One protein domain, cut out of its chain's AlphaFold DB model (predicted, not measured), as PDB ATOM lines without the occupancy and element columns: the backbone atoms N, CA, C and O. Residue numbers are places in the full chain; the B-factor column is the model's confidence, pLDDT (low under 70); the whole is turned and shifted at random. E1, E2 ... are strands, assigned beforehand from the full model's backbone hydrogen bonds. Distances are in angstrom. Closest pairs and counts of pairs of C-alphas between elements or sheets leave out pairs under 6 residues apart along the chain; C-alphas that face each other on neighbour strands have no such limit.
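Overview. This is residues 307 to 452 of the 1259 residues of the protein "Hypothetical protein" of Polarella glacialis (UniProt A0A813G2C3). Two twisted sheets lie face to face as a sandwich, a larger one of five strands and a smaller one of three, with the strands of the one crossing those of the other at 52 degrees. On one side the edge strands E1 and E8 come near each other; at the other edge of the small sheet, short pairings tie parts of the long stretch 345 to 373 to E6. The printed part has 146 residues, no named helix and eight strands, E1 to E8 in chain order; the class is all strand, though only 64 residues are in named elements, under half. Both sheets are antiparallel, in the orders E4 - E5 - E3 - E7 - E8 and E1 - E2 - E6. The whole is compact, with a radius of gyration of the C-alphas of 14.5 A and spans of 39 by 37 by 26 A.

Arrangement. E1, residues 307 to 312, and E2, residues 321 to 330, form an antiparallel hairpin, with N 309 and O 327 2.9 A apart, within hydrogen-bond range. E6, residues 408 to 417, is the other neighbour of E2, antiparallel at 161 degrees, with N 324 and O 414 2.8 A apart. In the larger sheet, which is twisted, E3, residues 340 to 344, is an inner strand between E5, residues 393 to 400, and E7, residues 428 to 435; N 341 and O 398 are 2.8 A apart, as are N 342 and O 431. E4, residues 374 to 381, is an edge strand and forms a hairpin with E5, with N 377 and O 397 2.9 A apart. E8, residues 443 to 451, is the other edge strand, in a hairpin with E7, with N 430 and O 449 2.8 A apart; E8 bends by 56 degrees at residue 446. The closest C-alphas of E1 and E8 are those of Gln 309 and Ala 451, 5.5 A apart. E4 and E6 are apart.

Along the chain. E1 begins at C-alpha 307, (-21.800, -50.580, 18.996). E2 and E6 have 10 residues each and are 28.5 A and 28.8 A long from first to last C-alpha. E5 is 22.7 A long and E8 22.3 A, ending at C-alpha 451, (-18.647, -42.069, 20.251).

Size, cuts and confidence. The C-alphas of Ile 317 and Val 440, the two farthest apart, are 40.4 A apart. The printed part has no cut. The links E3 to E4 and E4 to E5 are long. The mean pLDDT of the printed part is 82.1; it is under 70 at residues 361 to 366, 372, 381 to 392, 422 to 425 and 437 to 441.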
ATOM      1  N   SER A 307     -21.307 -50.736  17.623       86.88
ATOM      2  CA  SER A 307     -21.800 -50.580  18.996       86.88
ATOM      3  C   SER A 307     -20.793 -49.878  19.919       86.88
ATOM      4  O   SER A 307     -20.773 -50.159  21.115       86.88
ATOM      5  N   PHE A 308     -19.933 -49.012  19.358       91.06
ATOM      6  CA  PHE A 308     -18.935 -48.297  20.136       91.06
ATOM      7  C   PHE A 308     -19.611 -47.223  20.974       91.06
ATOM      8  O   PHE A 308     -20.199 -46.275  20.453       91.06
ATOM      9  N   GLN A 309     -19.502 -47.381  22.280       87.81
ATOM     10  CA  GLN A 309     -19.988 -46.438  23.262       87.81
ATOM     11  C   GLN A 309     -19.050 -46.439  24.458       87.81
ATOM     12  O   GLN A 309     -18.334 -47.409  24.721       87.81
ATOM     13  N   PHE A 310     -19.050 -45.334  25.189       87.19
ATOM     14  CA  PHE A 310     -18.327 -45.256  26.441       87.19
ATOM     15  C   PHE A 310     -19.051 -44.330  27.410       87.19
ATOM     16  O   PHE A 310     -19.848 -43.480  27.005       87.19
ATOM     17  N   TRP A 311     -18.768 -44.486  28.697       81.75
ATOM     18  CA  TRP A 311     -19.290 -43.602  29.731       81.75
ATOM     19  C   TRP A 311     -18.355 -43.521  30.932       81.75
ATOM     20  O   TRP A 311     -17.526 -44.397  31.174       81.75
ATOM     21  N   SER A 312     -18.517 -42.451  31.710       84.56
ATOM     22  CA  SER A 312     -17.818 -42.280  32.976       84.56
ATOM     23  C   SER A 312     -18.522 -43.064  34.074       84.56
ATOM     24  O   SER A 312     -19.661 -42.772  34.443       84.56
ATOM     25  N   VAL A 313     -17.805 -44.011  34.661       79.81
ATOM     26  CA  VAL A 313     -18.223 -44.770  35.837       79.81
ATOM     27  C   VAL A 313     -17.874 -44.019  37.131       79.81
ATOM     28  O   VAL A 313     -18.437 -44.348  38.167       79.81
ATOM     29  N   GLY A 314     -17.036 -42.970  37.109       82.69
ATOM     30  CA  GLY A 314     -16.512 -42.282  38.308       82.69
ATOM     31  C   GLY A 314     -16.987 -40.838  38.550       82.69
ATOM     32  O   GLY A 314     -17.891 -40.603  39.340       82.69
ATOM     33  N   SER A 315     -16.354 -39.845  37.937       87.06
ATOM     34  CA  SER A 315     -16.694 -38.419  38.067       87.06
ATOM     35  C   SER A 315     -16.969 -37.816  36.687       87.06
ATOM     36  O   SER A 315     -16.541 -38.359  35.667       87.06
ATOM     37  N   SER A 316     -17.724 -36.721  36.634       88.50
ATOM     38  CA  SER A 316     -17.858 -35.829  35.465       88.50
ATOM     39  C   SER A 316     -17.368 -34.408  35.785       88.50
ATOM     40  O   SER A 316     -17.633 -33.464  35.037       88.50
ATOM     41  N   ILE A 317     -16.657 -34.249  36.904       91.56
ATOM     42  CA  ILE A 317     -16.142 -32.973  37.390       91.56
ATOM     43  C   ILE A 317     -14.766 -32.698  36.770       91.56
ATOM     44  O   ILE A 317     -13.941 -33.592  36.599       91.56
ATOM     45  N   GLN A 318     -14.514 -31.441  36.419       91.00
ATOM     46  CA  GLN A 318     -13.230 -30.990  35.875       91.00
ATOM     47  C   GLN A 318     -12.049 -31.356  36.777       91.00
ATOM     48  O   GLN A 318     -12.054 -31.027  37.961       91.00
ATOM     49  N   GLY A 319     -11.012 -31.958  36.193       88.19
ATOM     50  CA  GLY A 319      -9.783 -32.324  36.901       88.19
ATOM     51  C   GLY A 319      -9.885 -33.556  37.804       88.19
ATOM     52  O   GLY A 319      -8.857 -33.998  38.314       88.19
ATOM     53  N   ASP A 320     -11.076 -34.126  37.996       91.31
ATOM     54  CA  ASP A 320     -11.249 -35.302  38.844       91.31
ATOM     55  C   ASP A 320     -10.776 -36.584  38.154       91.31
ATOM     56  O   ASP A 320     -10.877 -36.753  36.934       91.31
ATOM     57  N   GLY A 321     -10.312 -37.528  38.974       90.44
ATOM     58  CA  GLY A 321     -10.098 -38.907  38.554       90.44
ATOM     59  C   GLY A 321     -11.429 -39.606  38.275       90.44
ATOM     60  O   GLY A 321     -12.409 -39.451  39.006       90.44
ATOM     61  N   THR A 322     -11.468 -40.399  37.215       90.62
ATOM     62  CA  THR A 322     -12.617 -41.214  36.843       90.62
ATOM     63  C   THR A 322     -12.188 -42.530  36.204       90.62
ATOM     64  O   THR A 322     -11.026 -42.763  35.893       90.62
ATOM     65  N   GLU A 323     -13.164 -43.402  36.009       90.81
ATOM     66  CA  GLU A 323     -13.060 -44.649  35.272       90.81
ATOM     67  C   GLU A 323     -13.947 -44.529  34.027       90.81
ATOM     68  O   GLU A 323     -15.104 -44.118  34.137       90.81
ATOM     69  N   LEU A 324     -13.423 -44.863  32.850       90.88
ATOM     70  CA  LEU A 324     -14.163 -44.894  31.591       90.88
ATOM     71  C   LEU A 324     -14.440 -46.344  31.208       90.88
ATOM     72  O   LEU A 324     -13.497 -47.107  31.007       90.88
ATOM     73  N   LEU A 325     -15.715 -46.717  31.104       89.94
ATOM     74  CA  LEU A 325     -16.133 -48.009  30.564       89.94
ATOM     75  C   LEU A 325     -16.291 -47.877  29.053       89.94
ATOM     76  O   LEU A 325     -17.090 -47.066  28.594       89.94
ATOM     77  N   PHE A 326     -15.538 -48.677  28.306       91.94
ATOM     78  CA  PHE A 326     -15.619 -48.800  26.858       91.94
ATOM     79  C   PHE A 326     -16.377 -50.070  26.488       91.94
ATOM     80  O   PHE A 326     -16.132 -51.133  27.056       91.94
ATOM     81  N   GLN A 327     -17.265 -49.961  25.507       91.69
ATOM     82  CA  GLN A 327     -18.024 -51.072  24.948       91.69
ATOM     83  C   GLN A 327     -18.034 -50.975  23.429       91.69
ATOM     84  O   GLN A 327     -18.260 -49.896  22.892       91.69
ATOM     85  N   PHE A 328     -17.767 -52.077  22.736       93.38
ATOM     86  CA  PHE A 328     -17.694 -52.133  21.272       93.38
ATOM     87  C   PHE A 328     -17.798 -53.577  20.787       93.38
ATOM     88  O   PHE A 328     -17.645 -54.512  21.566       93.38
ATOM     89  N   GLY A 329     -18.041 -53.763  19.495       91.25
ATOM     90  CA  GLY A 329     -17.968 -55.049  18.818       91.25
ATOM     91  C   GLY A 329     -16.879 -55.065  17.752       91.25
ATOM     92  O   GLY A 329     -16.732 -54.095  17.003       91.25
ATOM     93  N   THR A 330     -16.117 -56.157  17.701       92.69
ATOM     94  CA  THR A 330     -15.125 -56.454  16.660       92.69
ATOM     95  C   THR A 330     -15.669 -57.505  15.701       92.69
ATOM     96  O   THR A 330     -16.274 -58.492  16.120       92.69
ATOM     97  N   VAL A 331     -15.411 -57.316  14.408       91.25
ATOM     98  CA  VAL A 331     -15.742 -58.293  13.352       91.25
ATOM     99  C   VAL A 331     -14.505 -59.108  12.988       91.25
ATOM    100  O   VAL A 331     -14.598 -60.286  12.639       91.25
ATOM    101  N   THR A 332     -13.328 -58.494  13.094       91.38
ATOM    102  CA  THR A 332     -12.048 -59.135  12.816       91.38
ATOM    103  C   THR A 332     -11.334 -59.484  14.116       91.38
ATOM    104  O   THR A 332     -11.338 -58.727  15.084       91.38
ATOM    105  N   GLU A 333     -10.669 -60.634  14.121       91.56
ATOM    106  CA  GLU A 333      -9.755 -61.024  15.187       91.56
ATOM    107  C   GLU A 333      -8.563 -60.052  15.291       91.56
ATOM    108  O   GLU A 333      -7.955 -59.702  14.274       91.56
ATOM    109  N   VAL A 334      -8.203 -59.647  16.512       92.06
ATOM    110  CA  VAL A 334      -7.008 -58.834  16.796       92.06
ATOM    111  C   VAL A 334      -5.905 -59.752  17.348       92.06
ATOM    112  O   VAL A 334      -6.050 -60.257  18.465       92.06
ATOM    113  N   PRO A 335      -4.816 -60.008  16.596       90.38
ATOM    114  CA  PRO A 335      -3.755 -60.923  17.024       90.38
ATOM    115  C   PRO A 335      -2.931 -60.374  18.204       90.38
ATOM    116  O   PRO A 335      -2.759 -59.156  18.302       90.38
ATOM    117  N   PRO A 336      -2.347 -61.230  19.066       88.94
ATOM    118  CA  PRO A 336      -1.530 -60.812  20.191       88.94
ATOM    119  C   PRO A 336      -0.220 -60.195  19.721       88.94
ATOM    120  O   PRO A 336       0.311 -60.563  18.670       88.94
ATOM    121  N   LEU A 337       0.334 -59.302  20.541       82.19
ATOM    122  CA  LEU A 337       1.629 -58.620  20.383       82.19
ATOM    123  C   LEU A 337       1.748 -57.669  19.179       82.19
ATOM    124  O   LEU A 337       2.417 -56.643  19.291       82.19
ATOM    125  N   VAL A 338       1.129 -57.994  18.044       87.56
ATOM    126  CA  VAL A 338       1.160 -57.191  16.815       87.56
ATOM    127  C   VAL A 338      -0.134 -56.410  16.607       87.56
ATOM    128  O   VAL A 338      -0.075 -55.258  16.180       87.56
ATOM    129  N   GLY A 339      -1.288 -56.990  16.940       90.56
ATOM    130  CA  GLY A 339      -2.580 -56.320  16.855       90.56
ATOM    131  C   GLY A 339      -2.817 -55.375  18.028       90.56
ATOM    132  O   GLY A 339      -2.217 -55.514  19.096       90.56
ATOM    133  N   ALA A 340      -3.685 -54.385  17.826       92.94
ATOM    134  CA  ALA A 340      -4.004 -53.404  18.855       92.94
ATOM    135  C   ALA A 340      -5.380 -52.764  18.654       92.94
ATOM    136  O   ALA A 340      -5.832 -52.563  17.526       92.94
ATOM    137  N   LEU A 341      -5.990 -52.360  19.762       94.38
ATOM    138  CA  LEU A 341      -7.045 -51.360  19.801       94.38
ATOM    139  C   LEU A 341      -6.408 -50.003  20.109       94.38
ATOM    140  O   LEU A 341      -5.604 -49.897  21.032       94.38
ATOM    141  N   LEU A 342      -6.760 -48.971  19.349       93.44
ATOM    142  CA  LEU A 342      -6.282 -47.605  19.553       93.44
ATOM    143  C   LEU A 342      -7.466 -46.703  19.889       93.44
ATOM    144  O   LEU A 342      -8.395 -46.584  19.091       93.44
ATOM    145  N   ILE A 343      -7.420 -46.067  21.053       93.69
ATOM    146  CA  ILE A 343      -8.403 -45.090  21.510       93.69
ATOM    147  C   ILE A 343      -7.777 -43.704  21.383       93.69
ATOM    148  O   ILE A 343      -6.798 -43.395  22.057       93.69
ATOM    149  N   GLU A 344      -8.365 -42.865  20.541       91.50
ATOM    150  CA  GLU A 344      -8.069 -41.439  20.473       91.50
ATOM    151  C   GLU A 344      -9.055 -40.724  21.396       91.50
ATOM    152  O   GLU A 344     -10.265 -40.690  21.140       91.50
ATOM    153  N   ALA A 345      -8.542 -40.209  22.509       90.12
ATOM    154  CA  ALA A 345      -9.338 -39.478  23.474       90.12
ATOM    155  C   ALA A 345      -9.238 -37.959  23.220       90.12
ATOM    156  O   ALA A 345      -8.220 -37.472  22.721       90.12
ATOM    157  N   PRO A 346     -10.280 -37.185  23.566       87.75
ATOM    158  CA  PRO A 346     -10.262 -35.733  23.448       87.75
ATOM    159  C   PRO A 346      -9.083 -35.074  24.172       87.75
ATOM    160  O   PRO A 346      -8.571 -35.586  25.172       87.75
ATOM    161  N   ALA A 347      -8.694 -33.887  23.708       83.69
ATOM    162  CA  ALA A 347      -7.618 -33.127  24.335       83.69
ATOM    163  C   ALA A 347      -7.923 -32.833  25.819       83.69
ATOM    164  O   ALA A 347      -9.039 -32.462  26.186       83.69
ATOM    165  N   GLY A 348      -6.903 -32.976  26.668       85.00
ATOM    166  CA  GLY A 348      -6.978 -32.702  28.106       85.00
ATOM    167  C   GLY A 348      -7.350 -33.897  28.988       85.00
ATOM    168  O   GLY A 348      -7.231 -33.776  30.204       85.00
ATOM    169  N   PHE A 349      -7.763 -35.038  28.426       89.81
ATOM    170  CA  PHE A 349      -7.823 -36.287  29.192       89.81
ATOM    171  C   PHE A 349      -6.404 -36.757  29.524       89.81
ATOM    172  O   PHE A 349      -5.505 -36.665  28.690       89.81
ATOM    173  N   ILE A 350      -6.201 -37.274  30.734       90.19
ATOM    174  CA  ILE A 350      -4.896 -37.776  31.174       90.19
ATOM    175  C   ILE A 350      -5.059 -39.231  31.596       90.19
ATOM    176  O   ILE A 350      -5.778 -39.528  32.546       90.19
ATOM    177  N   PHE A 351      -4.381 -40.137  30.901       91.94
ATOM    178  CA  PHE A 351      -4.312 -41.552  31.256       91.94
ATOM    179  C   PHE A 351      -2.939 -41.856  31.849       91.94
ATOM    180  O   PHE A 351      -1.947 -41.201  31.520       91.94
ATOM    181  N   GLU A 352      -2.864 -42.858  32.721       87.94
ATOM    182  CA  GLU A 352      -1.568 -43.332  33.200       87.94
ATOM    183  C   GLU A 352      -0.756 -43.921  32.028       87.94
ATOM    184  O   GLU A 352      -1.325 -44.649  31.210       87.94
ATOM    185  N   PRO A 353       0.562 -43.642  31.912       85.62
ATOM    186  CA  PRO A 353       1.376 -44.129  30.794       85.62
ATOM    187  C   PRO A 353       1.354 -45.652  30.634       85.62
ATOM    188  O   PRO A 353       1.327 -46.148  29.513       85.62
ATOM    189  N   ALA A 354       1.335 -46.376  31.755       85.31
ATOM    190  CA  ALA A 354       1.121 -47.817  31.823       85.31
ATOM    191  C   ALA A 354      -0.304 -48.085  32.325       85.31
ATOM    192  O   ALA A 354      -0.498 -48.586  33.433       85.31
ATOM    193  N   CYS A 355      -1.297 -47.648  31.548       88.81
ATOM    194  CA  CYS A 355      -2.700 -47.879  31.859       88.81
ATOM    195  C   CYS A 355      -2.962 -49.372  32.094       88.81
ATOM    196  O   CYS A 355      -2.250 -50.236  31.591       88.81
ATOM    197  N   VAL A 356      -3.993 -49.690  32.869       88.88
ATOM    198  CA  VAL A 356      -4.388 -51.078  33.116       88.88
ATOM    199  C   VAL A 356      -5.863 -51.205  32.762       88.88
ATOM    200  O   VAL A 356      -6.692 -50.614  33.458       88.88
ATOM    201  N   PRO A 357      -6.216 -51.934  31.689       89.44
ATOM    202  CA  PRO A 357      -7.596 -52.284  31.417       89.44
ATOM    203  C   PRO A 357      -8.028 -53.302  32.466       89.44
ATOM    204  O   PRO A 357      -7.332 -54.290  32.700       89.44
ATOM    205  N   PHE A 358      -9.174 -53.080  33.092       87.69
ATOM    206  CA  PHE A 358      -9.748 -54.047  34.020       87.69
ATOM    207  C   PHE A 358     -11.164 -54.426  33.618       87.69
ATOM    208  O   PHE A 358     -11.866 -53.689  32.916       87.69
ATOM    209  N   ALA A 359     -11.558 -55.613  34.071       83.50
ATOM    210  CA  ALA A 359     -12.905 -56.116  33.924       83.50
ATOM    211  C   ALA A 359     -13.911 -55.118  34.523       83.50
ATOM    212  O   ALA A 359     -13.686 -54.609  35.632       83.50
ATOM    213  N   PRO A 360     -15.015 -54.815  33.823       79.62
ATOM    214  CA  PRO A 360     -16.117 -54.110  34.451       79.62
ATOM    215  C   PRO A 360     -16.560 -54.843  35.724       79.62
ATOM    216  O   PRO A 360     -16.563 -56.064  35.796       79.62
ATOM    217  N   ARG A 361     -16.969 -54.099  36.757       69.44
ATOM    218  CA  ARG A 361     -17.440 -54.706  38.018       69.44
ATOM    219  C   ARG A 361     -18.788 -55.427  37.884       69.44
ATOM    220  O   ARG A 361     -19.193 -56.116  38.819       69.44
ATOM    221  N   THR A 362     -19.472 -55.236  36.760       62.97
ATOM    222  CA  THR A 362     -20.763 -55.838  36.432       62.97
ATOM    223  C   THR A 362     -20.635 -56.606  35.119       62.97
ATOM    224  O   THR A 362     -19.970 -56.140  34.195       62.97
ATOM    225  N   GLU A 363     -21.294 -57.762  35.016       59.38
ATOM    226  CA  GLU A 363     -21.399 -58.493  33.751       59.38
ATOM    227  C   GLU A 363     -22.373 -57.778  32.804       59.38
ATOM    228  O   GLU A 363     -23.592 -57.824  32.986       59.38
ATOM    229  N   TYR A 364     -21.838 -57.142  31.763       62.69
ATOM    230  CA  TYR A 364     -22.628 -56.482  30.727       62.69
ATOM    231  C   TYR A 364     -22.972 -57.460  29.602       62.69
ATOM    232  O   TYR A 364     -22.389 -57.372  28.534       62.69
ATOM    233  N   HIS A 365     -23.916 -58.386  29.769       47.25
ATOM    234  CA  HIS A 365     -24.316 -59.254  28.643       47.25
ATOM    235  C   HIS A 365     -24.931 -58.427  27.492       47.25
ATOM    236  O   HIS A 365     -25.783 -57.576  27.760       47.25
ATOM    237  N   PRO A 366     -24.550 -58.650  26.214       64.06
ATOM    238  CA  PRO A 366     -23.725 -59.745  25.680       64.06
ATOM    239  C   PRO A 366     -22.214 -59.440  25.566       64.06
ATOM    240  O   PRO A 366     -21.493 -60.197  24.920       64.06
ATOM    241  N   TYR A 367     -21.730 -58.331  26.122       77.88
ATOM    242  CA  TYR A 367     -20.314 -57.967  26.127       77.88
ATOM    243  C   TYR A 367     -19.496 -58.903  27.017       77.88
ATOM    244  O   TYR A 367     -19.829 -59.168  28.172       77.88
ATOM    245  N   LEU A 368     -18.387 -59.375  26.465       83.25
ATOM    246  CA  LEU A 368     -17.377 -60.152  27.156       83.25
ATOM    247  C   LEU A 368     -16.304 -59.218  27.715       83.25
ATOM    248  O   LEU A 368     -16.025 -58.148  27.167       83.25
ATOM    249  N   GLU A 369     -15.689 -59.626  28.814       85.06
ATOM    250  CA  GLU A 369     -14.493 -58.964  29.326       85.06
ATOM    251  C   GLU A 369     -13.318 -59.226  28.380       85.06
ATOM    252  O   GLU A 369     -13.251 -60.286  27.748       85.06
ATOM    253  N   LEU A 370     -12.373 -58.284  28.284       81.44
ATOM    254  CA  LEU A 370     -11.123 -58.558  27.573       81.44
ATOM    255  C   LEU A 370     -10.450 -59.805  28.179       81.44
ATOM    256  O   LEU A 370     -10.366 -59.909  29.406       81.44
ATOM    257  N   PRO A 371      -9.958 -60.749  27.352       70.50
ATOM    258  CA  PRO A 371      -9.265 -61.927  27.852       70.50
ATOM    259  C   PRO A 371      -8.087 -61.497  28.735       70.50
ATOM    260  O   PRO A 371      -7.370 -60.546  28.420       70.50
ATOM    261  N   VAL A 372      -7.938 -62.170  29.876       59.72
ATOM    262  CA  VAL A 372      -6.998 -61.793  30.938       59.72
ATOM    263  C   VAL A 372      -5.572 -61.886  30.386       59.72
ATOM    264  O   VAL A 372      -5.070 -62.986  30.190       59.72
ATOM    265  N   GLY A 373      -4.981 -60.731  30.068       75.00
ATOM    266  CA  GLY A 373      -3.680 -60.623  29.405       75.00
ATOM    267  C   GLY A 373      -3.658 -59.547  28.325       75.00
ATOM    268  O   GLY A 373      -3.657 -59.861  27.133       75.00
ATOM    269  N   VAL A 374      -3.640 -58.276  28.732       84.38
ATOM    270  CA  VAL A 374      -3.559 -57.115  27.834       84.38
ATOM    271  C   VAL A 374      -2.468 -56.153  28.298       84.38
ATOM    272  O   VAL A 374      -2.352 -55.860  29.485       84.38
ATOM    273  N   ASP A 375      -1.672 -55.667  27.353       87.88
ATOM    274  CA  ASP A 375      -0.719 -54.576  27.540       87.88
ATOM    275  C   ASP A 375      -1.408 -53.267  27.143       87.88
ATOM    276  O   ASP A 375      -2.091 -53.208  26.120       87.88
ATOM    277  N   CYS A 376      -1.277 -52.225  27.955       89.69
ATOM    278  CA  CYS A 376      -1.915 -50.940  27.701       89.69
ATOM    279  C   CYS A 376      -0.908 -49.819  27.908       89.69
ATOM    280  O   CYS A 376      -0.276 -49.700  28.958       89.69
ATOM    281  N   VAL A 377      -0.771 -48.988  26.878       90.19
ATOM    282  CA  VAL A 377       0.158 -47.863  26.874       90.19
ATOM    283  C   VAL A 377      -0.582 -46.609  26.445       90.19
ATOM    284  O   VAL A 377      -1.212 -46.587  25.388       90.19
ATOM    285  N   SER A 378      -0.470 -45.554  27.248       86.75
ATOM    286  CA  SER A 378      -0.923 -44.216  26.878       86.75
ATOM    287  C   SER A 378       0.255 -43.359  26.433       86.75
ATOM    288  O   SER A 378       1.257 -43.247  27.141       86.75
ATOM    289  N   THR A 379       0.122 -42.702  25.285       84.88
ATOM    290  CA  THR A 379       1.084 -41.725  24.770       84.88
ATOM    291  C   THR A 379       0.382 -40.432  24.370       84.88
ATOM    292  O   THR A 379      -0.822 -40.400  24.133       84.88
ATOM    293  N   GLU A 380       1.135 -39.339  24.290       76.50
ATOM    294  CA  GLU A 380       0.673 -38.134  23.601       76.50
ATOM    295  C   GLU A 380       1.066 -38.245  22.128       76.50
ATOM    296  O   GLU A 380       2.243 -38.448  21.808       76.50
ATOM    297  N   GLY A 381       0.097 -38.132  21.221       60.62
ATOM    298  CA  GLY A 381       0.348 -38.298  19.793       60.62
ATOM    299  C   GLY A 381      -0.474 -37.373  18.908       60.62
ATOM    300  O   GLY A 381      -1.324 -36.608  19.364       60.62
ATOM    301  N   ILE A 382      -0.166 -37.431  17.614       56.34
ATOM    302  CA  ILE A 382      -0.926 -36.764  16.554       56.34
ATOM    303  C   ILE A 382      -2.031 -37.738  16.131       56.34
ATOM    304  O   ILE A 382      -1.736 -38.899  15.846       56.34
ATOM    305  N   SER A 383      -3.287 -37.287  16.110       56.41
ATOM    306  CA  SER A 383      -4.441 -38.101  15.709       56.41
ATOM    307  C   SER A 383      -4.244 -38.710  14.317       56.41
ATOM    308  O   SER A 383      -3.724 -38.059  13.406       56.41
ATOM    309  N   TYR A 384      -4.699 -39.950  14.113       51.25
ATOM    310  CA  TYR A 384      -4.596 -40.648  12.828       51.25
ATOM    311  C   TYR A 384      -5.695 -40.152  11.861       51.25
ATOM    312  O   TYR A 384      -6.644 -40.863  11.529       51.25
ATOM    313  N   GLY A 385      -5.621 -38.897  11.410       51.66
ATOM    314  CA  GLY A 385      -6.617 -38.299  10.513       51.66
ATOM    315  C   GLY A 385      -6.246 -36.897  10.028       51.66
ATOM    316  O   GLY A 385      -5.434 -36.215  10.637       51.66
ATOM    317  N   ALA A 386      -6.849 -36.457   8.917       39.94
ATOM    318  CA  ALA A 386      -6.503 -35.243   8.158       39.94
ATOM    319  C   ALA A 386      -6.699 -33.885   8.880       39.94
ATOM    320  O   ALA A 386      -6.656 -32.842   8.235       39.94
ATOM    321  N   ALA A 387      -6.892 -33.871  10.199       43.75
ATOM    322  CA  ALA A 387      -6.961 -32.664  11.018       43.75
ATOM    323  C   ALA A 387      -5.730 -32.583  11.937       43.75
ATOM    324  O   ALA A 387      -5.840 -32.674  13.155       43.75
ATOM    325  N   ALA A 388      -4.547 -32.408  11.341       44.41
ATOM    326  CA  ALA A 388      -3.273 -32.248  12.053       44.41
ATOM    327  C   ALA A 388      -3.145 -30.914  12.832       44.41
ATOM    328  O   ALA A 388      -2.127 -30.678  13.476       44.41
ATOM    329  N   ASP A 389      -4.173 -30.057  12.791       44.91
ATOM    330  CA  ASP A 389      -4.176 -28.722  13.406       44.91
ATOM    331  C   ASP A 389      -4.829 -28.679  14.805       44.91
ATOM    332  O   ASP A 389      -4.859 -27.627  15.447       44.91
ATOM    333  N   ALA A 390      -5.350 -29.802  15.312       50.25
ATOM    334  CA  ALA A 390      -5.819 -29.917  16.692       50.25
ATOM    335  C   ALA A 390      -4.673 -30.460  17.561       50.25
ATOM    336  O   ALA A 390      -4.075 -31.470  17.208       50.25
ATOM    337  N   GLY A 391      -4.330 -29.771  18.656       59.41
ATOM    338  CA  GLY A 391      -3.180 -30.096  19.516       59.41
ATOM    339  C   GLY A 391      -3.094 -31.558  19.981       59.41
ATOM    340  O   GLY A 391      -4.052 -32.313  19.849       59.41
ATOM    341  N   GLN A 392      -1.937 -31.941  20.542       67.81
ATOM    342  CA  GLN A 392      -1.633 -33.305  21.005       67.81
ATOM    343  C   GLN A 392      -2.819 -33.944  21.745       67.81
ATOM    344  O   GLN A 392      -3.285 -33.418  22.759       67.81
ATOM    345  N   GLN A 393      -3.303 -35.069  21.217       80.88
ATOM    346  CA  GLN A 393      -4.380 -35.848  21.816       80.88
ATOM    347  C   GLN A 393      -3.797 -37.076  22.528       80.88
ATOM    348  O   GLN A 393      -2.825 -37.670  22.041       80.88
ATOM    349  N   PRO A 394      -4.363 -37.467  23.681       85.75
ATOM    350  CA  PRO A 394      -4.017 -38.720  24.332       85.75
ATOM    351  C   PRO A 394      -4.434 -39.910  23.456       85.75
ATOM    352  O   PRO A 394      -5.594 -40.046  23.062       85.75
ATOM    353  N   LEU A 395      -3.467 -40.781  23.174       90.75
ATOM    354  CA  LEU A 395      -3.636 -42.031  22.446       90.75
ATOM    355  C   LEU A 395      -3.436 -43.195  23.409       90.75
ATOM    356  O   LEU A 395      -2.344 -43.376  23.947       90.75
ATOM    357  N   VAL A 396      -4.466 -44.015  23.593       92.69
ATOM    358  CA  VAL A 396      -4.378 -45.230  24.407       92.69
ATOM    359  C   VAL A 396      -4.352 -46.448  23.498       92.69
ATOM    360  O   VAL A 396      -5.290 -46.694  22.746       92.69
ATOM    361  N   THR A 397      -3.271 -47.217  23.562       93.31
ATOM    362  CA  THR A 397      -3.097 -48.457  22.801       93.31
ATOM    363  C   THR A 397      -3.297 -49.648  23.725       93.31
ATOM    364  O   THR A 397      -2.541 -49.797  24.678       93.31
ATOM    365  N   VAL A 398      -4.269 -50.510  23.427       93.31
ATOM    366  CA  VAL A 398      -4.532 -51.763  24.149       93.31
ATOM    367  C   VAL A 398      -4.167 -52.939  23.245       93.31
ATOM    368  O   VAL A 398      -4.756 -53.115  22.178       93.31
ATOM    369  N   ARG A 399      -3.187 -53.747  23.651       91.75
ATOM    370  CA  ARG A 399      -2.691 -54.910  22.908       91.75
ATOM    371  C   ARG A 399      -3.021 -56.201  23.644       91.75
ATOM    372  O   ARG A 399      -2.669 -56.324  24.815       91.75
ATOM    373  N   PRO A 400      -3.627 -57.194  22.984       90.25
ATOM    374  CA  PRO A 400      -3.732 -58.520  23.570       90.25
ATOM    375  C   PRO A 400      -2.343 -59.179  23.677       90.25
ATOM    376  O   PRO A 400      -1.498 -59.023  22.793       90.25
ATOM    377  N   VAL A 401      -2.092 -59.892  24.778       86.75
ATOM    378  CA  VAL A 401      -0.806 -60.555  25.079       86.75
ATOM    379  C   VAL A 401      -0.978 -62.070  25.159       86.75
ATOM    380  O   VAL A 401      -0.237 -62.800  24.503       86.75
ATOM    381  N   ASP A 402      -1.986 -62.543  25.896       83.62
ATOM    382  CA  ASP A 402      -2.147 -63.968  26.237       83.62
ATOM    383  C   ASP A 402      -3.075 -64.746  25.281       83.62
ATOM    384  O   ASP A 402      -3.507 -65.864  25.564       83.62
ATOM    385  N   GLY A 403      -3.372 -64.179  24.111       84.50
ATOM    386  CA  GLY A 403      -4.194 -64.807  23.078       84.50
ATOM    387  C   GLY A 403      -4.725 -63.795  22.074       84.50
ATOM    388  O   GLY A 403      -4.550 -62.595  22.243       84.50
ATOM    389  N   ASN A 404      -5.375 -64.266  21.014       86.94
ATOM    390  CA  ASN A 404      -6.082 -63.375  20.099       86.94
ATOM    391  C   ASN A 404      -7.314 -62.773  20.802       86.94
ATOM    392  O   ASN A 404      -7.935 -63.442  21.630       86.94
ATOM    393  N   LEU A 405      -7.708 -61.551  20.437       90.25
ATOM    394  CA  LEU A 405      -9.038 -61.019  20.743       90.25
ATOM    395  C   LEU A 405      -9.982 -61.436  19.600       90.25
ATOM    396  O   LEU A 405      -9.881 -60.857  18.514       90.25
ATOM    397  N   PRO A 406     -10.846 -62.452  19.773       91.12
ATOM    398  CA  PRO A 406     -11.696 -62.923  18.686       91.12
ATOM    399  C   PRO A 406     -12.750 -61.875  18.275       91.12
ATOM    400  O   PRO A 406     -12.971 -60.889  18.983       91.12
ATOM    401  N   PRO A 407     -13.432 -62.069  17.135       90.12
ATOM    402  CA  PRO A 407     -14.645 -61.321  16.821       90.12
ATOM    403  C   PRO A 407     -15.682 -61.490  17.937       90.12
ATOM    404  O   PRO A 407     -15.902 -62.607  18.415       90.12
ATOM    405  N   GLY A 408     -16.315 -60.402  18.367       89.88
ATOM    406  CA  GLY A 408     -17.274 -60.433  19.467       89.88
ATOM    407  C   GLY A 408     -17.581 -59.062  20.056       89.88
ATOM    408  O   GLY A 408     -17.047 -58.046  19.621       89.88
ATOM    409  N   MET A 409     -18.460 -59.044  21.057       89.75
ATOM    410  CA  MET A 409     -18.787 -57.854  21.842       89.75
ATOM    411  C   MET A 409     -17.861 -57.793  23.052       89.75
ATOM    412  O   MET A 409     -17.782 -58.760  23.805       89.75
ATOM    413  N   TRP A 410     -17.192 -56.666  23.253       92.12
ATOM    414  CA  TRP A 410     -16.148 -56.489  24.256       92.12
ATOM    415  C   TRP A 410     -16.421 -55.293  25.153       92.12
ATOM    416  O   TRP A 410     -16.944 -54.267  24.710       92.12
ATOM    417  N   SER A 411     -16.022 -55.420  26.414       92.19
ATOM    418  CA  SER A 411     -16.077 -54.340  27.387       92.19
ATOM    419  C   SER A 411     -14.885 -54.353  28.337       92.19
ATOM    420  O   SER A 411     -14.389 -55.412  28.725       92.19
ATOM    421  N   PHE A 412     -14.411 -53.164  28.700       92.50
ATOM    422  CA  PHE A 412     -13.363 -52.976  29.703       92.50
ATOM    423  C   PHE A 412     -13.372 -51.552  30.246       92.50
ATOM    424  O   PHE A 412     -13.944 -50.640  29.645       92.50
ATOM    425  N   VAL A 413     -12.704 -51.354  31.377       91.31
ATOM    426  CA  VAL A 413     -12.601 -50.057  32.043       91.31
ATOM    427  C   VAL A 413     -11.150 -49.583  32.071       91.31
ATOM    428  O   VAL A 413     -10.248 -50.383  32.308       91.31
ATOM    429  N   ILE A 414     -10.922 -48.285  31.845       92.88
ATOM    430  CA  ILE A 414      -9.623 -47.623  32.049       92.88
ATOM    431  C   ILE A 414      -9.801 -46.422  32.982       92.88
ATOM    432  O   ILE A 414     -10.722 -45.625  32.806       92.88
ATOM    433  N   ALA A 415      -8.902 -46.261  33.953       91.94
ATOM    434  CA  ALA A 415      -8.843 -45.070  34.797       91.94
ATOM    435  C   ALA A 415      -8.171 -43.883  34.077       91.94
ATOM    436  O   ALA A 415      -7.172 -44.049  33.375       91.94
ATOM    437  N   CYS A 416      -8.697 -42.675  34.266       93.12
ATOM    438  CA  CYS A 416      -8.135 -41.438  33.722       93.12
ATOM    439  C   CYS A 416      -8.478 -40.225  34.597       93.12
ATOM    440  O   CYS A 416      -9.367 -40.290  35.439       93.12
ATOM    441  N   PHE A 417      -7.842 -39.084  34.349       91.44
ATOM    442  CA  PHE A 417      -8.265 -37.785  34.871       91.44
ATOM    443  C   PHE A 417      -8.980 -36.987  33.791       91.44
ATOM    444  O   PHE A 417      -8.564 -36.960  32.626       91.44
ATOM    445  N   LEU A 418     -10.068 -36.337  34.191       90.94
ATOM    446  CA  LEU A 418     -10.834 -35.470  33.315       90.94
ATOM    447  C   LEU A 418     -10.103 -34.143  33.069       90.94
ATOM    448  O   LEU A 418      -9.444 -33.624  33.973       90.94
ATOM    449  N   PRO A 419     -10.268 -33.540  31.880       88.56
ATOM    450  CA  PRO A 419      -9.734 -32.220  31.594       88.56
ATOM    451  C   PRO A 419     -10.111 -31.156  32.636       88.56
ATOM    452  O   PRO A 419     -11.219 -31.142  33.177       88.56
ATOM    453  N   THR A 420      -9.194 -30.219  32.887       86.19
ATOM    454  CA  THR A 420      -9.368 -29.127  33.866       86.19
ATOM    455  C   THR A 420     -10.224 -27.969  33.353       86.19
ATOM    456  O   THR A 420     -10.683 -27.146  34.141       86.19
ATOM    457  N   SER A 421     -10.467 -27.894  32.045       79.50
ATOM    458  CA  SER A 421     -11.392 -26.940  31.432       79.50
ATOM    459  C   SER A 421     -12.695 -27.620  31.021       79.50
ATOM    460  O   SER A 421     -12.699 -28.772  30.594       79.50
ATOM    461  N   SER A 422     -13.818 -26.897  31.104       65.19
ATOM    462  CA  SER A 422     -15.086 -27.358  30.527       65.19
ATOM    463  C   SER A 422     -14.942 -27.497  29.019       65.19
ATOM    464  O   SER A 422     -14.644 -26.511  28.340       65.19
ATOM    465  N   PHE A 423     -15.246 -28.679  28.499       65.00
ATOM    466  CA  PHE A 423     -15.395 -28.908  27.071       65.00
ATOM    467  C   PHE A 423     -16.852 -29.248  26.752       65.00
ATOM    468  O   PHE A 423     -17.557 -29.869  27.552       65.00
ATOM    469  N   GLY A 424     -17.312 -28.831  25.570       61.34
ATOM    470  CA  GLY A 424     -18.481 -29.461  24.957       61.34
ATOM    471  C   GLY A 424     -18.197 -30.945  24.675       61.34
ATOM    472  O   GLY A 424     -17.039 -31.357  24.747       61.34
ATOM    473  N   PRO A 425     -19.219 -31.755  24.350       62.25
ATOM    474  CA  PRO A 425     -19.017 -33.168  24.042       62.25
ATOM    475  C   PRO A 425     -18.042 -33.315  22.860       62.25
ATOM    476  O   PRO A 425     -18.381 -32.986  21.726       62.25
ATOM    477  N   GLN A 426     -16.817 -33.770  23.139       74.19
ATOM    478  CA  GLN A 426     -15.798 -34.099  22.137       74.19
ATOM    479  C   GLN A 426     -15.728 -35.607  21.955       74.19
ATOM    480  O   GLN A 426     -15.715 -36.345  22.933       74.19
ATOM    481  N   SER A 427     -15.692 -36.078  20.717       85.50
ATOM    482  CA  SER A 427     -15.833 -37.504  20.456       85.50
ATOM    483  C   SER A 427     -14.566 -38.301  20.762       85.50
ATOM    484  O   SER A 427     -13.463 -37.856  20.464       85.50
ATOM    485  N   PHE A 428     -14.748 -39.502  21.300       90.75
ATOM    486  CA  PHE A 428     -13.718 -40.535  21.333       90.75
ATOM    487  C   PHE A 428     -13.741 -41.293  20.012       90.75
ATOM    488  O   PHE A 428     -14.817 -41.531  19.457       90.75
ATOM    489  N   VAL A 429     -12.572 -41.709  19.538       91.31
ATOM    490  CA  VAL A 429     -12.442 -42.573  18.360       91.31
ATOM    491  C   VAL A 429     -11.775 -43.869  18.789       91.31
ATOM    492  O   VAL A 429     -10.721 -43.842  19.413       91.31
ATOM    493  N   LEU A 430     -12.376 -45.004  18.455       93.81
ATOM    494  CA  LEU A 430     -11.779 -46.323  18.636       93.81
ATOM    495  C   LEU A 430     -11.412 -46.888  17.269       93.81
ATOM    496  O   LEU A 430     -12.212 -46.823  16.340       93.81
ATOM    497  N   ARG A 431     -10.222 -47.472  17.144       92.19
ATOM    498  CA  ARG A 431      -9.751 -48.180  15.948       92.19
ATOM    499  C   ARG A 431      -9.205 -49.544  16.323       92.19
ATOM    500  O   ARG A 431      -8.720 -49.733  17.434       92.19
ATOM    501  N   SER A 432      -9.245 -50.470  15.374       93.81
ATOM    502  CA  SER A 432      -8.718 -51.820  15.543       93.81
ATOM    503  C   SER A 432      -7.714 -52.138  14.438       93.81
ATOM    504  O   SER A 432      -7.973 -51.884  13.259       93.81
ATOM    505  N   PHE A 433      -6.574 -52.719  14.805       92.69
ATOM    506  CA  PHE A 433      -5.460 -53.038  13.913       92.69
ATOM    507  C   PHE A 433      -5.048 -54.501  14.050       92.69
ATOM    508  O   PHE A 433      -4.901 -55.005  15.159       92.69
ATOM    509  N   LYS A 434      -4.787 -55.173  12.925       89.69
ATOM    510  CA  LYS A 434      -4.161 -56.505  12.902       89.69
ATOM    511  C   LYS A 434      -2.666 -56.435  13.188       89.69
ATOM    512  O   LYS A 434      -2.104 -57.367  13.750       89.69
ATOM    513  N   SER A 435      -2.038 -55.342  12.764       87.81
ATOM    514  CA  SER A 435      -0.631 -55.043  12.992       87.81
ATOM    515  C   SER A 435      -0.474 -53.537  13.163       87.81
ATOM    516  O   SER A 435      -0.765 -52.794  12.227       87.81
ATOM    517  N   LEU A 436      -0.011 -53.107  14.337       82.62
ATOM    518  CA  LEU A 436       0.310 -51.720  14.673       82.62
ATOM    519  C   LEU A 436       1.825 -51.611  14.904       82.62
ATOM    520  O   LEU A 436       2.330 -52.060  15.937       82.62
ATOM    521  N   GLY A 437       2.564 -51.047  13.943       67.94
ATOM    522  CA  GLY A 437       4.031 -51.079  13.942       67.94
ATOM    523  C   GLY A 437       4.683 -49.774  13.486       67.94
ATOM    524  O   GLY A 437       4.141 -49.036  12.681       67.94
ATOM    525  N   SER A 438       5.905 -49.503  13.955       53.12
ATOM    526  CA  SER A 438       6.666 -48.293  13.594       53.12
ATOM    527  C   SER A 438       7.354 -48.349  12.217       53.12
ATOM    528  O   SER A 438       7.949 -47.356  11.801       53.12
ATOM    529  N   GLN A 439       7.314 -49.494  11.514       45.22
ATOM    530  CA  GLN A 439       8.006 -49.718  10.228       45.22
ATOM    531  C   GLN A 439       7.195 -50.489   9.163       45.22
ATOM    532  O   GLN A 439       7.696 -50.698   8.059       45.22
ATOM    533  N   VAL A 440       5.959 -50.907   9.452       50.72
ATOM    534  CA  VAL A 440       5.071 -51.616   8.508       50.72
ATOM    535  C   VAL A 440       3.813 -50.773   8.326       50.72
ATOM    536  O   VAL A 440       3.382 -50.132   9.276       50.72
ATOM    537  N   VAL A 441       3.245 -50.743   7.117       66.19
ATOM    538  CA  VAL A 441       1.954 -50.081   6.862       66.19
ATOM    539  C   VAL A 441       0.914 -50.684   7.807       66.19
ATOM    540  O   VAL A 441       0.683 -51.891   7.748       66.19
ATOM    541  N   ASP A 442       0.327 -49.856   8.674       78.38
ATOM    542  CA  ASP A 442      -0.670 -50.288   9.653       78.38
ATOM    543  C   ASP A 442      -1.813 -51.039   8.948       78.38
ATOM    544  O   ASP A 442      -2.503 -50.491   8.081       78.38
ATOM    545  N   GLU A 443      -2.013 -52.311   9.303       86.44
ATOM    546  CA  GLU A 443      -3.087 -53.119   8.722       86.44
ATOM    547  C   GLU A 443      -4.330 -52.985   9.600       86.44
ATOM    548  O   GLU A 443      -4.398 -53.531  10.703       86.44
ATOM    549  N   ILE A 444      -5.335 -52.266   9.103       87.38
ATOM    550  CA  ILE A 444      -6.612 -52.072   9.796       87.38
ATOM    551  C   ILE A 444      -7.324 -53.426   9.938       87.38
ATOM    552  O   ILE A 444      -7.558 -54.133   8.950       87.38
ATOM    553  N   ALA A 445      -7.664 -53.786  11.179       87.31
ATOM    554  CA  ALA A 445      -8.506 -54.937  11.487       87.31
ATOM    555  C   ALA A 445      -9.965 -54.587  11.201       87.31
ATOM    556  O   ALA A 445     -10.562 -55.201  10.325       87.31
ATOM    557  N   ASP A 446     -10.485 -53.554  11.852       90.81
ATOM    558  CA  ASP A 446     -11.838 -53.049  11.645       90.81
ATOM    559  C   ASP A 446     -11.789 -51.519  11.548       90.81
ATOM    560  O   ASP A 446     -11.000 -50.866  12.240       90.81
ATOM    561  N   VAL A 447     -12.609 -50.940  10.669       87.88
ATOM    562  CA  VAL A 447     -12.741 -49.483  10.538       87.88
ATOM    563  C   VAL A 447     -13.146 -48.861  11.869       87.88
ATOM    564  O   VAL A 447     -13.913 -49.439  12.634       87.88
ATOM    565  N   GLY A 448     -12.579 -47.687  12.149       87.94
ATOM    566  CA  GLY A 448     -12.793 -46.997  13.410       87.94
ATOM    567  C   GLY A 448     -14.239 -46.553  13.620       87.94
ATOM    568  O   GLY A 448     -14.933 -46.203  12.668       87.94
ATOM    569  N   ALA A 449     -14.653 -46.516  14.882       89.56
ATOM    570  CA  ALA A 449     -15.944 -46.006  15.314       89.56
ATOM    571  C   ALA A 449     -15.758 -44.788  16.223       89.56
ATOM    572  O   ALA A 449     -14.754 -44.664  16.923       89.56
ATOM    573  N   THR A 450     -16.752 -43.903  16.235       89.75
ATOM    574  CA  THR A 450     -16.713 -42.646  16.986       89.75
ATOM    575  C   THR A 450     -17.888 -42.583  17.954       89.75
ATOM    576  O   THR A 450     -19.024 -42.817  17.551       89.75
ATOM    577  N   ALA A 451     -17.630 -42.226  19.211       87.94
ATOM    578  CA  ALA A 451     -18.647 -42.069  20.251       87.94
ATOM    579  C   ALA A 451     -18.601 -40.652  20.839       87.94
ATOM    580  O   ALA A 451     -17.520 -40.094  21.027       87.94
ATOM    581  N   GLN A 452     -19.760 -40.048  21.120       83.38
ATOM    582  CA  GLN A 452     -19.817 -38.683  21.659       83.38
ATOM    583  C   GLN A 452     -19.234 -38.581  23.073       83.38
ATOM    584  O   GLN A 452     -19.448 -39.444  23.916       83.38
TER     585      GLN A 452